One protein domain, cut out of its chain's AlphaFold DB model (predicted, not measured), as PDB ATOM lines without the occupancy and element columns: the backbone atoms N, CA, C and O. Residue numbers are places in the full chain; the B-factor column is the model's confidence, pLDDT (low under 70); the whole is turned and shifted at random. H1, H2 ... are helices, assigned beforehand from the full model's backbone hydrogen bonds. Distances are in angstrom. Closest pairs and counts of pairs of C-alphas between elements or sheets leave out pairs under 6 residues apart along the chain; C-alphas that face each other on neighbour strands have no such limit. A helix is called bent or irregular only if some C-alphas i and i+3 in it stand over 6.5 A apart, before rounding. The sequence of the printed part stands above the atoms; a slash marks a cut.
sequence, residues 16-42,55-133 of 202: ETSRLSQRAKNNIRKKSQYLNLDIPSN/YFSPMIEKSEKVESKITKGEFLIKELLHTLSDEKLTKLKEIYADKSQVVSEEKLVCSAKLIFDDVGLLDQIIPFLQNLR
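This is residues 16 to 42 and 55 to 133 of the 202 residues of the protein "Hypothetical protein" of Symbiodinium sp. KB8 (UniProt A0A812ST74). This is an open group of helices round a short helical hairpin, H4 and H5, with H5 in the middle: H1 crosses the first part of H5 nearly at a right angle, and H6 leaves the other end of H5 at a corner, as an arm. H2 lies away from H1 and the hairpin, near only H6, and little H3 links it to H4; residues 16 to 22 of H1 and 127 to 133 of H6 stick out. The printed part has 106 residues with six named helices, H1 to H6 in chain order, and no named strand: all helix. It is only just compact, close to loose, with a radius of gyration of the C-alphas of 15.3 A and spans of 41 by 34 by 32 A.

Start at Glu 16, where H1, residues 16 to 33, begins; its residues 24 to 28 alone touch the hub H5, residues 104 to 115, at residues 105 to 109. Their closest C-alphas, of Ala 24 and Glu 105, are 6.2 A apart, and the lines stand about perpendicular, at 83 degrees. Next look at H2, residues 55 to 71, which is close to but not clearly touching H6, residues 117 to 133; the closest C-alphas, of Met 59 and Asp 118, are 6.9 A apart. H3, residues 77 to 82, is close to but not clearly touching H4, residues 86 to 97, with the C-alphas of Leu 81 and Leu 89 closest at 7.5 A. H4 and H5 form a hairpin and touch at a shallow tilt of 6 degrees, opposite ways; their closest C-alphas, of Leu 92 and Ser 111, are 6.3 A apart. H5 and H6 touch only at the corner, about perpendicular at 87 degrees, with the C-alphas of Lys 113 and Gly 120 closest at 5.1 A. Among the pairs apart are H1 and H2, H1 and H6, and H4 and H6. Every O i to N i+4 pair is within hydrogen-bond range in H1 and H4; in H2 it is 12 of 13, in H3 1 of 2, in H5 7 of 8 and in H6 10 of 13.

Find C-alpha 16 at (232.837, 258.653, 188.047); from there H1 runs 26.2 A to Gln 33. H2 runs 26.1 A from Tyr 55 and is irregular, with C-alphas 55 and 58 7.1 A apart. H3 spans 9.1 A, H4 16.0 A and H5 16.4 A, beginning at C-alpha 104 at (234.347, 241.968, 189.604). H6 runs 24.7 A, with a kink of 25 degrees near residue 124, to C-alpha 133 at (258.758, 229.238, 169.185).

The C-alphas of Glu 16 and Leu 132 are the two farthest apart, at 44.1 A. Residues 43 to 54 are not printed, and C-alphas 42 and 55 are 22.9 A apart across this cut. Of the links printed whole, H4 to H5 is short and the others are tight. The mean pLDDT of the printed part is 79.3; residues 16 to 17, 31 to 42 and 99 to 103 are under 70.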
ATOM      1  N   GLU A  16     232.661 259.801 187.148       62.94
ATOM      2  CA  GLU A  16     232.837 258.653 188.047       62.94
ATOM      3  C   GLU A  16     232.871 257.331 187.272       62.94
ATOM      4  O   GLU A  16     233.675 256.454 187.590       62.94
ATOM      5  N   THR A  17     232.084 257.208 186.196       67.56
ATOM      6  CA  THR A  17     232.134 256.041 185.298       67.56
ATOM      7  C   THR A  17     233.468 255.941 184.556       67.56
ATOM      8  O   THR A  17     233.994 254.843 184.383       67.56
ATOM      9  N   SER A  18     234.054 257.080 184.164       71.44
ATOM     10  CA  SER A  18     235.382 257.125 183.536       71.44
ATOM     11  C   SER A  18     236.486 256.658 184.497       71.44
ATOM     12  O   SER A  18     237.297 255.798 184.147       71.44
ATOM     13  N   ARG A  19     236.463 257.131 185.753       76.69
ATOM     14  CA  ARG A  19     237.406 256.693 186.800       76.69
ATOM     15  C   ARG A  19     237.269 255.205 187.130       76.69
ATOM     16  O   ARG A  19     238.283 254.530 187.297       76.69
ATOM     17  N   LEU A  20     236.040 254.689 187.195       79.06
ATOM     18  CA  LEU A  20     235.780 253.261 187.405       79.06
ATOM     19  C   LEU A  20     236.353 252.412 186.261       79.06
ATOM     20  O   LEU A  20     237.045 251.432 186.521       79.06
ATOM     21  N   SER A  21     236.115 252.824 185.012       80.50
ATOM     22  CA  SER A  21     236.643 252.151 183.818       80.50
ATOM     23  C   SER A  21     238.173 252.104 183.821       80.50
ATOM     24  O   SER A  21     238.758 251.032 183.677       80.50
ATOM     25  N   GLN A  22     238.831 253.240 184.077       82.25
ATOM     26  CA  GLN A  22     240.294 253.310 184.149       82.25
ATOM     27  C   GLN A  22     240.869 252.425 185.261       82.25
ATOM     28  O   GLN A  22     241.822 251.676 185.039       82.25
ATOM     29  N   ARG A  23     240.258 252.440 186.453       82.81
ATOM     30  CA  ARG A  23     240.674 251.576 187.565       82.81
ATOM     31  C   ARG A  23     240.547 250.093 187.213       82.81
ATOM     32  O   ARG A  23     241.485 249.340 187.459       82.81
ATOM     33  N   ALA A  24     239.425 249.686 186.618       81.56
ATOM     34  CA  ALA A  24     239.198 248.303 186.212       81.56
ATOM     35  C   ALA A  24     240.211 247.849 185.148       81.56
ATOM     36  O   ALA A  24     240.825 246.798 185.305       81.56
ATOM     37  N   LYS A  25     240.464 248.670 184.116       83.75
ATOM     38  CA  LYS A  25     241.486 248.391 183.089       83.75
ATOM     39  C   LYS A  25     242.874 248.193 183.705       83.75
ATOM     40  O   LYS A  25     243.557 247.229 183.373       83.75
ATOM     41  N   ASN A  26     243.267 249.054 184.643       81.75
ATOM     42  CA  ASN A  26     244.557 248.944 185.330       81.75
ATOM     43  C   ASN A  26     244.658 247.677 186.189       81.75
ATOM     44  O   ASN A  26     245.701 247.029 186.206       81.75
ATOM     45  N   ASN A  27     243.582 247.299 186.880       81.38
ATOM     46  CA  ASN A  27     243.536 246.065 187.662       81.38
ATOM     47  C   ASN A  27     243.630 244.819 186.771       81.38
ATOM     48  O   ASN A  27     244.364 243.890 187.106       81.38
ATOM     49  N   ILE A  28     242.936 244.814 185.628       81.62
ATOM     50  CA  ILE A  28     243.010 243.732 184.638       81.62
ATOM     51  C   ILE A  28     244.435 243.617 184.090       81.62
ATOM     52  O   ILE A  28     244.993 242.525 184.122       81.62
ATOM     53  N   ARG A  29     245.056 244.735 183.686       78.69
ATOM     54  CA  ARG A  29     246.444 244.762 183.188       78.69
ATOM     55  C   ARG A  29     247.446 244.212 184.202       78.69
ATOM     56  O   ARG A  29     248.307 243.410 183.855       78.69
ATOM     57  N   LYS A  30     247.308 244.609 185.469       74.81
ATOM     58  CA  LYS A  30     248.139 244.072 186.554       74.81
ATOM     59  C   LYS A  30     247.937 242.569 186.713       74.81
ATOM     60  O   LYS A  30     248.917 241.853 186.825       74.81
ATOM     61  N   LYS A  31     246.690 242.078 186.684       69.69
ATOM     62  CA  LYS A  31     246.397 240.636 186.751       69.69
ATOM     63  C   LYS A  31     246.961 239.860 185.553       69.69
ATOM     64  O   LYS A  31     247.467 238.765 185.755       69.69
ATOM     65  N   SER A  32     246.923 240.411 184.339       64.50
ATOM     66  CA  SER A  32     247.460 239.739 183.145       64.50
ATOM     67  C   SER A  32     248.986 239.614 183.141       64.50
ATOM     68  O   SER A  32     249.496 238.634 182.611       64.50
ATOM     69  N   GLN A  33     249.710 240.527 183.797       57.81
ATOM     70  CA  GLN A  33     251.161 240.394 183.994       57.81
ATOM     71  C   GLN A  33     251.524 239.172 184.859       57.81
ATOM     72  O   GLN A  33     252.566 238.564 184.650       57.81
ATOM     73  N   TYR A  34     250.644 238.745 185.776       47.53
ATOM     74  CA  TYR A  34     250.834 237.504 186.546       47.53
ATOM     75  C   TYR A  34     250.512 236.228 185.746       47.53
ATOM     76  O   TYR A  34     250.813 235.132 186.211       47.53
ATOM     77  N   LEU A  35     249.913 236.345 184.554       49.69
ATOM     78  CA  LEU A  35     249.597 235.223 183.657       49.69
ATOM     79  C   LEU A  35     250.705 234.961 182.615       49.69
ATOM     80  O   LEU A  35     250.446 234.290 181.620       49.69
ATOM     81  N   ASN A  36     251.925 235.481 182.820       49.75
ATOM     82  CA  ASN A  36     253.048 235.405 181.867       49.75
ATOM     83  C   ASN A  36     252.717 235.942 180.463       49.75
ATOM     84  O   ASN A  36     253.336 235.563 179.469       49.75
ATOM     85  N   LEU A  37     251.733 236.836 180.369       54.66
ATOM     86  CA  LEU A  37     251.612 237.716 179.223       54.66
ATOM     87  C   LEU A  37     252.559 238.875 179.519       54.66
ATOM     88  O   LEU A  37     252.194 239.788 180.264       54.66
ATOM     89  N   ASP A  38     253.782 238.809 178.991       50.19
ATOM     90  CA  ASP A  38     254.686 239.958 178.922       50.19
ATOM     91  C   ASP A  38     254.015 241.018 178.043       50.19
ATOM     92  O   ASP A  38     254.233 241.103 176.837       50.19
ATOM     93  N   ILE A  39     253.092 241.772 178.639       55.34
ATOM     94  CA  ILE A  39     252.451 242.912 178.007       55.34
ATOM     95  C   ILE A  39     253.437 244.059 178.202       55.34
ATOM     96  O   ILE A  39     253.593 244.511 179.347       55.34
ATOM     97  N   PRO A  40     254.125 244.511 177.139       52.31
ATOM     98  CA  PRO A  40     255.030 245.640 177.247       52.31
ATOM     99  C   PRO A  40     254.274 246.850 177.812       52.31
ATOM    100  O   PRO A  40     253.065 247.013 177.616       52.31
ATOM    101  N   SER A  41     254.967 247.653 178.623       48.56
ATOM    102  CA  SER A  41     254.362 248.818 179.276       48.56
ATOM    103  C   SER A  41     253.801 249.799 178.235       48.56
ATOM    104  O   SER A  41     254.206 249.754 177.080       48.56
ATOM    105  N   ASN A  42     252.887 250.693 178.635       50.25
ATOM    106  CA  ASN A  42     252.182 251.629 177.737       50.25
ATOM    107  C   ASN A  42     253.077 252.434 176.769       50.25
ATOM    108  O   ASN A  42     252.559 252.933 175.777       50.25
ATOM    109  N   TYR A  55     246.585 239.270 159.316       82.69
ATOM    110  CA  TYR A  55     245.822 238.347 160.157       82.69
ATOM    111  C   TYR A  55     245.087 239.044 161.307       82.69
ATOM    112  O   TYR A  55     243.985 238.629 161.664       82.69
ATOM    113  N   PHE A  56     245.664 240.106 161.878       85.69
ATOM    114  CA  PHE A  56     245.094 240.781 163.053       85.69
ATOM    115  C   PHE A  56     244.386 242.106 162.737       85.69
ATOM    116  O   PHE A  56     243.603 242.575 163.563       85.69
ATOM    117  N   SER A  57     244.582 242.690 161.549       85.81
ATOM    118  CA  SER A  57     243.885 243.903 161.092       85.81
ATOM    119  C   SER A  57     242.365 243.841 161.293       85.81
ATOM    120  O   SER A  57     241.822 244.799 161.843       85.81
ATOM    121  N   PRO A  58     241.660 242.733 160.976       87.94
ATOM    122  CA  PRO A  58     240.217 242.651 161.214       87.94
ATOM    123  C   PRO A  58     239.824 242.829 162.690       87.94
ATOM    124  O   PRO A  58     238.815 243.468 162.995       87.94
ATOM    125  N   MET A  59     240.623 242.289 163.619       87.44
ATOM    126  CA  MET A  59     240.383 242.418 165.061       87.44
ATOM    127  C   MET A  59     240.665 243.839 165.549       87.44
ATOM    128  O   MET A  59     239.889 244.383 166.338       87.44
ATOM    129  N   ILE A  60     241.741 244.452 165.047       85.88
ATOM    130  CA  ILE A  60     242.117 245.836 165.362       85.88
ATOM    131  C   ILE A  60     241.010 246.790 164.904       85.88
ATOM    132  O   ILE A  60     240.466 247.534 165.719       85.88
ATOM    133  N   GLU A  61     240.571 246.687 163.647       87.62
ATOM    134  CA  GLU A  61     239.484 247.515 163.116       87.62
ATOM    135  C   GLU A  61     238.179 247.345 163.903       87.62
ATOM    136  O   GLU A  61     237.423 248.299 164.103       87.62
ATOM    137  N   LYS A  62     237.869 246.118 164.340       85.31
ATOM    138  CA  LYS A  62     236.684 245.850 165.161       85.31
ATOM    139  C   LYS A  62     236.789 246.545 166.518       85.31
ATOM    140  O   LYS A  62     235.801 247.139 166.956       85.31
ATOM    141  N   SER A  63     237.962 246.514 167.152       85.31
ATOM    142  CA  SER A  63     238.230 247.231 168.402       85.31
ATOM    143  C   SER A  63     238.062 248.744 168.230       85.31
ATOM    144  O   SER A  63     237.301 249.361 168.974       85.31
ATOM    145  N   GLU A  64     238.671 249.328 167.197       87.06
ATOM    146  CA  GLU A  64     238.573 250.763 166.890       87.06
ATOM    147  C   GLU A  64     237.127 251.198 166.603       87.06
ATOM    148  O   GLU A  64     236.661 252.233 167.086       87.06
ATOM    149  N   LYS A  65     236.360 250.379 165.868       86.25
ATOM    150  CA  LYS A  65     234.929 250.623 165.618       86.25
ATOM    151  C   LYS A  65     234.127 250.628 166.920       86.25
ATOM    152  O   LYS A  65     233.257 251.486 167.091       86.25
ATOM    153  N   VAL A  66     234.392 249.694 167.835       83.50
ATOM    154  CA  VAL A  66     233.725 249.646 169.147       83.50
ATOM    155  C   VAL A  66     234.119 250.855 169.998       83.50
ATOM    156  O   VAL A  66     233.243 251.507 170.567       83.50
ATOM    157  N   GLU A  67     235.400 251.212 170.039       84.44
ATOM    158  CA  GLU A  67     235.896 252.381 170.769       84.44
ATOM    159  C   GLU A  67     235.293 253.695 170.248       84.44
ATOM    160  O   GLU A  67     234.847 254.536 171.038       84.44
ATOM    161  N   SER A  68     235.182 253.842 168.926       84.56
ATOM    162  CA  SER A  68     234.515 254.985 168.298       84.56
ATOM    163  C   SER A  68     233.052 255.092 168.739       84.56
ATOM    164  O   SER A  68     232.608 256.164 169.159       84.56
ATOM    165  N   LYS A  69     232.307 253.977 168.732       82.75
ATOM    166  CA  LYS A  69     230.906 253.948 169.189       82.75
ATOM    167  C   LYS A  69     230.772 254.259 170.682       82.75
ATOM    168  O   LYS A  69     229.838 254.952 171.077       82.75
ATOM    169  N   ILE A  70     231.697 253.786 171.523       81.81
ATOM    170  CA  ILE A  70     231.723 254.119 172.958       81.81
ATOM    171  C   ILE A  70     231.956 255.621 173.151       81.81
ATOM    172  O   ILE A  70     231.240 256.255 173.925       81.81
ATOM    173  N   THR A  71     232.914 256.201 172.427       80.44
ATOM    174  CA  THR A  71     233.259 257.631 172.517       80.44
ATOM    175  C   THR A  71     232.095 258.525 172.087       80.44
ATOM    176  O   THR A  71     231.838 259.552 172.713       80.44
ATOM    177  N   LYS A  72     231.333 258.098 171.074       83.06
ATOM    178  CA  LYS A  72     230.097 258.763 170.628       83.06
ATOM    179  C   LYS A  72     228.900 258.530 171.559       83.06
ATOM    180  O   LYS A  72     227.875 259.185 171.412       83.06
ATOM    181  N   GLY A  73     229.020 257.627 172.536       75.19
ATOM    182  CA  GLY A  73     227.929 257.238 173.435       75.19
ATOM    183  C   GLY A  73     226.858 256.362 172.776       75.19
ATOM    184  O   GLY A  73     225.785 256.192 173.343       75.19
ATOM    185  N   GLU A  74     227.151 255.814 171.597       78.38
ATOM    186  CA  GLU A  74     226.251 254.987 170.784       78.38
ATOM    187  C   GLU A  74     226.316 253.506 171.177       78.38
ATOM    188  O   GLU A  74     225.395 252.744 170.908       78.38
ATOM    189  N   PHE A  75     227.409 253.066 171.807       71.69
ATOM    190  CA  PHE A  75     227.574 251.660 172.164       71.69
ATOM    191  C   PHE A  75     226.887 251.319 173.489       71.69
ATOM    192  O   PHE A  75     227.354 251.698 174.567       71.69
ATOM    193  N   LEU A  76     225.815 250.529 173.418       75.19
ATOM    194  CA  LEU A  76     225.120 250.001 174.586       75.19
ATOM    195  C   LEU A  76     225.321 248.487 174.676       75.19
ATOM    196  O   LEU A  76     224.802 247.732 173.862       75.19
ATOM    197  N   ILE A  77     225.991 248.019 175.739       81.25
ATOM    198  CA  ILE A  77     226.156 246.576 176.027       81.25
ATOM    199  C   ILE A  77     224.804 245.841 176.004       81.25
ATOM    200  O   ILE A  77     224.737 244.681 175.622       81.25
ATOM    201  N   LYS A  78     223.707 246.519 176.363       82.19
ATOM    202  CA  LYS A  78     222.352 245.955 176.296       82.19
ATOM    203  C   LYS A  78     221.948 245.525 174.886       82.19
ATOM    204  O   LYS A  78     221.368 244.460 174.741       82.19
ATOM    205  N   GLU A  79     222.261 246.327 173.872       81.81
ATOM    206  CA  GLU A  79     221.962 245.998 172.473       81.81
ATOM    207  C   GLU A  79     222.773 244.791 172.013       81.81
ATOM    208  O   GLU A  79     222.244 243.901 171.360       81.81
ATOM    209  N   LEU A  80     224.029 244.706 172.453       82.38
ATOM    210  CA  LEU A  80     224.889 243.561 172.183       82.38
ATOM    211  C   LEU A  80     224.352 242.265 172.806       82.38
ATOM    212  O   LEU A  80     224.455 241.211 172.193       82.38
ATOM    213  N   LEU A  81     223.738 242.319 173.993       86.81
ATOM    214  CA  LEU A  81     223.118 241.133 174.598       86.81
ATOM    215  C   LEU A  81     221.978 240.572 173.737       86.81
ATOM    216  O   LEU A  81     221.787 239.361 173.722       86.81
ATOM    217  N   HIS A  82     221.254 241.421 172.999       86.38
ATOM    218  CA  HIS A  82     220.193 240.970 172.093       86.38
ATOM    219  C   HIS A  82     220.718 240.224 170.863       86.38
ATOM    220  O   HIS A  82     219.951 239.511 170.223       86.38
ATOM    221  N   THR A  83     222.004 240.363 170.531       85.38
ATOM    222  CA  THR A  83     222.617 239.664 169.394       85.38
ATOM    223  C   THR A  83     223.318 238.367 169.799       85.38
ATOM    224  O   THR A  83     223.902 237.702 168.947       85.38
ATOM    225  N   LEU A  84     223.327 238.017 171.090       88.19
ATOM    226  CA  LEU A  84     223.934 236.780 171.583       88.19
ATOM    227  C   LEU A  84     222.941 235.617 171.522       88.19
ATOM    228  O   LEU A  84     221.738 235.803 171.683       88.19
ATOM    229  N   SER A  85     223.460 234.401 171.344       91.81
ATOM    230  CA  SER A  85     222.657 233.181 171.446       91.81
ATOM    231  C   SER A  85     222.237 232.895 172.892       91.81
ATOM    232  O   SER A  85     222.928 233.272 173.844       91.81
ATOM    233  N   ASP A  86     221.148 232.143 173.062       91.75
ATOM    234  CA  ASP A  86     220.648 231.735 174.383       91.75
ATOM    235  C   ASP A  86     221.682 230.946 175.198       91.75
ATOM    236  O   ASP A  86     221.765 231.089 176.420       91.75
ATOM    237  N   GLU A  87     222.531 230.162 174.531       92.12
ATOM    238  CA  GLU A  87     223.634 229.449 175.175       92.12
ATOM    239  C   GLU A  87     224.658 230.424 175.781       92.12
ATOM    240  O   GLU A  87     225.026 230.300 176.953       92.12
ATOM    241  N   LYS A  88     225.079 231.448 175.020       89.88
ATOM    242  CA  LYS A  88     225.998 232.488 175.511       89.88
ATOM    243  C   LYS A  88     225.362 233.301 176.639       89.88
ATOM    244  O   LYS A  88     226.033 233.608 177.623       89.88
ATOM    245  N   LEU A  89     224.068 233.611 176.536       91.06
ATOM    246  CA  LEU A  89     223.316 234.303 177.586       91.06
ATOM    247  C   LEU A  89     223.206 233.470 178.870       91.06
ATOM    248  O   LEU A  89     223.284 234.025 179.967       91.06
ATOM    249  N   THR A  90     223.067 232.150 178.751       92.25
ATOM    250  CA  THR A  90     223.049 231.225 179.894       92.25
ATOM    251  C   THR A  90     224.409 231.195 180.589       92.25
ATOM    252  O   THR A  90     224.481 231.454 181.789       92.25
ATOM    253  N   LYS A  91     225.499 231.039 179.829       89.25
ATOM    254  CA  LYS A  91     226.874 231.093 180.357       89.25
ATOM    255  C   LYS A  91     227.196 232.437 181.021       89.25
ATOM    256  O   LYS A  91     227.814 232.484 182.081       89.25
ATOM    257  N   LEU A  92     226.730 233.550 180.446       89.31
ATOM    258  CA  LEU A  92     226.863 234.871 181.070       89.31
ATOM    259  C   LEU A  92     226.126 234.940 182.412       89.31
ATOM    260  O   LEU A  92     226.674 235.468 183.379       89.31
ATOM    261  N   LYS A  93     224.906 234.397 182.502       89.62
ATOM    262  CA  LYS A  93     224.181 234.335 183.778       89.62
ATOM    263  C   LYS A  93     224.954 233.534 184.817       89.62
ATOM    264  O   LYS A  93     225.036 233.994 185.948       89.62
ATOM    265  N   GLU A  94     225.546 232.403 184.449       88.62
ATOM    266  CA  GLU A  94     226.347 231.572 185.359       88.62
ATOM    267  C   GLU A  94     227.561 232.331 185.919       88.62
ATOM    268  O   GLU A  94     227.733 232.380 187.137       88.62
ATOM    269  N   ILE A  95     228.327 233.023 185.063       86.44
ATOM    270  CA  ILE A  95     229.493 233.838 185.472       86.44
ATOM    271  C   ILE A  95     229.115 234.881 186.535       86.44
ATOM    272  O   ILE A  95     229.860 235.124 187.488       86.44
ATOM    273  N   TYR A  96     227.960 235.533 186.375       85.31
ATOM    274  CA  TYR A  96     227.519 236.583 187.295       85.31
ATOM    275  C   TYR A  96     226.706 236.063 188.486       85.31
ATOM    276  O   TYR A  96     226.696 236.727 189.525       85.31
ATOM    277  N   ALA A  97     226.064 234.900 188.363       83.88
ATOM    278  CA  ALA A  97     225.342 234.229 189.441       83.88
ATOM    279  C   ALA A  97     226.284 233.585 190.464       83.88
ATOM    280  O   ALA A  97     225.889 233.417 191.621       83.88
ATOM    281  N   ASP A  98     227.516 233.260 190.059       75.56
ATOM    282  CA  ASP A  98     228.529 232.746 190.968       75.56
ATOM    283  C   ASP A  98     228.781 233.737 192.121       75.56
ATOM    284  O   ASP A  98     229.185 234.889 191.922       75.56
ATOM    285  N   LYS A  99     228.497 233.287 193.347       68.25
ATOM    286  CA  LYS A  99     228.674 234.054 194.591       68.25
ATOM    287  C   LYS A  99     230.093 233.947 195.151       68.25
ATOM    288  O   LYS A  99     230.339 234.459 196.245       68.25
ATOM    289  N   SER A 100     230.997 233.263 194.453       63.75
ATOM    290  CA  SER A 100     232.413 233.206 194.798       63.75
ATOM    291  C   SER A 100     233.007 234.608 194.994       63.75
ATOM    292  O   SER A 100     232.517 235.607 194.458       63.75
ATOM    293  N   GLN A 101     234.110 234.694 195.746       58.06
ATOM    294  CA  GLN A 101     234.896 235.928 195.901       58.06
ATOM    295  C   GLN A 101     235.639 236.341 194.613       58.06
ATOM    296  O   GLN A 101     236.593 237.118 194.673       58.06
ATOM    297  N   VAL A 102     235.233 235.834 193.444       60.03
ATOM    298  CA  VAL A 102     235.798 236.245 192.161       60.03
ATOM    299  C   VAL A 102     235.557 237.743 191.994       60.03
ATOM    300  O   VAL A 102     234.425 238.230 191.929       60.03
ATOM    301  N   VAL A 103     236.670 238.475 191.974       66.31
ATOM    302  CA  VAL A 103     236.729 239.934 191.886       66.31
ATOM    303  C   VAL A 103     235.991 240.390 190.619       66.31
ATOM    304  O   VAL A 103     236.121 239.759 189.571       66.31
ATOM    305  N   SER A 104     235.215 241.478 190.693       75.31
ATOM    306  CA  SER A 104     234.347 241.968 189.604       75.31
ATOM    307  C   SER A 104     235.045 242.057 188.238       75.31
ATOM    308  O   SER A 104     234.441 241.777 187.206       75.31
ATOM    309  N   GLU A 105     236.327 242.406 188.228       79.19
ATOM    310  CA  GLU A 105     237.186 242.502 187.049       79.19
ATOM    311  C   GLU A 105     237.425 241.162 186.343       79.19
ATOM    312  O   GLU A 105     237.544 241.118 185.124       79.19
ATOM    313  N   GLU A 106     237.457 240.057 187.076       77.38
ATOM    314  CA  GLU A 106     237.657 238.724 186.507       77.38
ATOM    315  C   GLU A 106     236.391 238.226 185.810       77.38
ATOM    316  O   GLU A 106     236.456 237.725 184.688       77.38
ATOM    317  N   LYS A 107     235.218 238.522 186.384       83.00
ATOM    318  CA  LYS A 107     233.931 238.322 185.703       83.00
ATOM    319  C   LYS A 107     233.844 239.135 184.411       83.00
ATOM    320  O   LYS A 107     233.339 238.624 183.414       83.00
ATOM    321  N   LEU A 108     234.375 240.364 184.396       85.69
ATOM    322  CA  LEU A 108     234.452 241.175 183.174       85.69
ATOM    323  C   LEU A 108     235.317 240.500 182.104       85.69
ATOM    324  O   LEU A 108     234.876 240.403 180.961       85.69
ATOM    325  N   VAL A 109     236.488 239.968 182.463       82.75
ATOM    326  CA  VAL A 109     237.348 239.227 181.525       82.75
ATOM    327  C   VAL A 109     236.643 237.975 180.993       82.75
ATOM    328  O   VAL A 109     236.572 237.787 179.781       82.75
ATOM    329  N   CYS A 110     236.052 237.153 181.864       82.69
ATOM    330  CA  CYS A 110     235.300 235.963 181.451       82.69
ATOM    331  C   CYS A 110     234.118 236.316 180.534       82.69
ATOM    332  O   CYS A 110     233.899 235.653 179.522       82.69
ATOM    333  N   SER A 111     233.383 237.387 180.844       87.31
ATOM    334  CA  SER A 111     232.283 237.854 179.997       87.31
ATOM    335  C   SER A 111     232.771 238.353 178.634       87.31
ATOM    336  O   SER A 111     232.138 238.070 177.618       87.31
ATOM    337  N   ALA A 112     233.928 239.023 178.583       86.12
ATOM    338  CA  ALA A 112     234.512 239.512 177.341       86.12
ATOM    339  C   ALA A 112     234.880 238.360 176.394       86.12
ATOM    340  O   ALA A 112     234.630 238.481 175.202       86.12
ATOM    341  N   LYS A 113     235.363 237.224 176.918       85.25
ATOM    342  CA  LYS A 113     235.649 236.010 176.128       85.25
ATOM    343  C   LYS A 113     234.411 235.416 175.451       85.25
ATOM    344  O   LYS A 113     234.517 234.851 174.371       85.25
ATOM    345  N   LEU A 114     233.238 235.532 176.078       84.50
ATOM    346  CA  LEU A 114     231.977 235.039 175.506       84.50
ATOM    347  C   LEU A 114     231.369 236.013 174.493       84.50
ATOM    348  O   LEU A 114     230.735 235.602 173.518       84.50
ATOM    349  N   ILE A 115     231.516 237.309 174.767       85.38
ATOM    350  CA  ILE A 115     230.946 238.388 173.959       85.38
ATOM    351  C   ILE A 115     231.787 238.632 172.702       85.38
ATOM    352  O   ILE A 115     231.239 238.859 171.624       85.38
ATOM    353  N   PHE A 116     233.109 238.577 172.835       85.25
ATOM    354  CA  PHE A 116     234.061 238.810 171.763       85.25
ATOM    355  C   PHE A 116     234.806 237.512 171.462       85.25
ATOM    356  O   PHE A 116     235.797 237.192 172.114       85.25
ATOM    357  N   ASP A 117     234.338 236.791 170.441       83.56
ATOM    358  CA  ASP A 117     234.934 235.515 170.015       83.56
ATOM    359  C   ASP A 117     236.437 235.643 169.702       83.56
ATOM    360  O   ASP A 117     237.209 234.725 169.969       83.56
ATOM    361  N   ASP A 118     236.870 236.820 169.235       84.75
ATOM    362  CA  ASP A 118     238.277 237.138 168.967       84.75
ATOM    363  C   ASP A 118     239.158 236.999 170.219       84.75
ATOM    364  O   ASP A 118     240.290 236.535 170.127       84.75
ATOM    365  N   VAL A 119     238.638 237.335 171.406       83.69
ATOM    366  CA  VAL A 119     239.380 237.187 172.671       83.69
ATOM    367  C   VAL A 119     239.605 235.707 172.980       83.69
ATOM    368  O   VAL A 119     240.706 235.316 173.358       83.69
ATOM    369  N   GLY A 120     238.589 234.867 172.763       81.06
ATOM    370  CA  GLY A 120     238.713 233.419 172.929       81.06
ATOM    371  C   GLY A 120     239.638 232.769 171.895       81.06
ATOM    372  O   GLY A 120     240.302 231.782 172.205       81.06
ATOM    373  N   LEU A 121     239.716 233.321 170.682       84.75
ATOM    374  CA  LEU A 121     240.665 232.884 169.658       84.75
ATOM    375  C   LEU A 121     242.108 233.255 170.038       84.75
ATOM    376  O   LEU A 121     243.009 232.427 169.919       84.75
ATOM    377  N   LEU A 122     242.329 234.470 170.550       84.62
ATOM    378  CA  LEU A 122     243.644 234.909 171.031       84.62
ATOM    379  C   LEU A 122     244.155 234.026 172.178       84.62
ATOM    380  O   LEU A 122     245.320 233.631 172.160       84.62
ATOM    381  N   ASP A 123     243.281 233.639 173.112       82.62
ATOM    382  CA  ASP A 123     243.623 232.702 174.192       82.62
ATOM    383  C   ASP A 123     244.131 231.343 173.670       82.62
ATOM    384  O   ASP A 123     244.935 230.691 174.333       82.62
ATOM    385  N   GLN A 124     243.680 230.905 172.490       83.44
ATOM    386  CA  GLN A 124     244.108 229.644 171.869       83.44
ATOM    387  C   GLN A 124     245.396 229.804 171.053       83.44
ATOM    388  O   GLN A 124     246.241 228.906 171.037       83.44
ATOM    389  N   ILE A 125     245.561 230.945 170.382       84.62
ATOM    390  CA  ILE A 125     246.727 231.223 169.536       84.62
ATOM    391  C   ILE A 125     247.984 231.446 170.375       84.62
ATOM    392  O   ILE A 125     249.059 230.998 169.982       84.62
ATOM    393  N   ILE A 126     247.882 232.110 171.529       83.62
ATOM    394  CA  ILE A 126     249.059 232.452 172.344       83.62
ATOM    395  C   ILE A 126     249.864 231.200 172.753       83.62
ATOM    396  O   ILE A 126     251.058 231.155 172.440       83.62
ATOM    397  N   PRO A 127     249.263 230.151 173.354       84.62
ATOM    398  CA  PRO A 127     249.985 228.915 173.660       84.62
ATOM    399  C   PRO A 127     250.558 228.234 172.415       84.62
ATOM    400  O   PRO A 127     251.655 227.678 172.450       84.62
ATOM    401  N   PHE A 128     249.843 228.293 171.287       86.00
ATOM    402  CA  PHE A 128     250.326 227.734 170.029       86.00
ATOM    403  C   PHE A 128     251.596 228.445 169.537       86.00
ATOM    404  O   PHE A 128     252.567 227.780 169.182       86.00
ATOM    405  N   LEU A 129     251.627 229.781 169.563       85.81
ATOM    406  CA  LEU A 129     252.808 230.563 169.183       85.81
ATOM    407  C   LEU A 129     253.993 230.298 170.120       85.81
ATOM    408  O   LEU A 129     255.129 230.203 169.656       85.81
ATOM    409  N   GLN A 130     253.738 230.128 171.419       86.12
ATOM    410  CA  GLN A 130     254.766 229.746 172.392       86.12
ATOM    411  C   GLN A 130     255.358 228.363 172.077       86.12
ATOM    412  O   GLN A 130     256.580 228.217 172.038       86.12
ATOM    413  N   ASN A 131     254.511 227.377 171.770       88.00
ATOM    414  CA  ASN A 131     254.954 226.040 171.367       88.00
ATOM    415  C   ASN A 131     255.719 226.056 170.039       88.00
ATOM    416  O   ASN A 131     256.735 225.378 169.902       88.00
ATOM    417  N   LEU A 132     255.269 226.846 169.061       89.81
ATOM    418  CA  LEU A 132     255.964 226.990 167.785       89.81
ATOM    419  C   LEU A 132     257.356 227.604 167.976       89.81
ATOM    420  O   LEU A 132     258.326 227.105 167.408       89.81
ATOM    421  N   ARG A 133     257.468 228.646 168.809       90.88
ATOM    422  CA  ARG A 133     258.758 229.238 169.185       90.88
ATOM    423  C   ARG A 133     259.677 228.195 169.816       90.88
ATOM    424  O   ARG A 133     260.831 228.106 169.409       90.88
TER     425      ARG A 133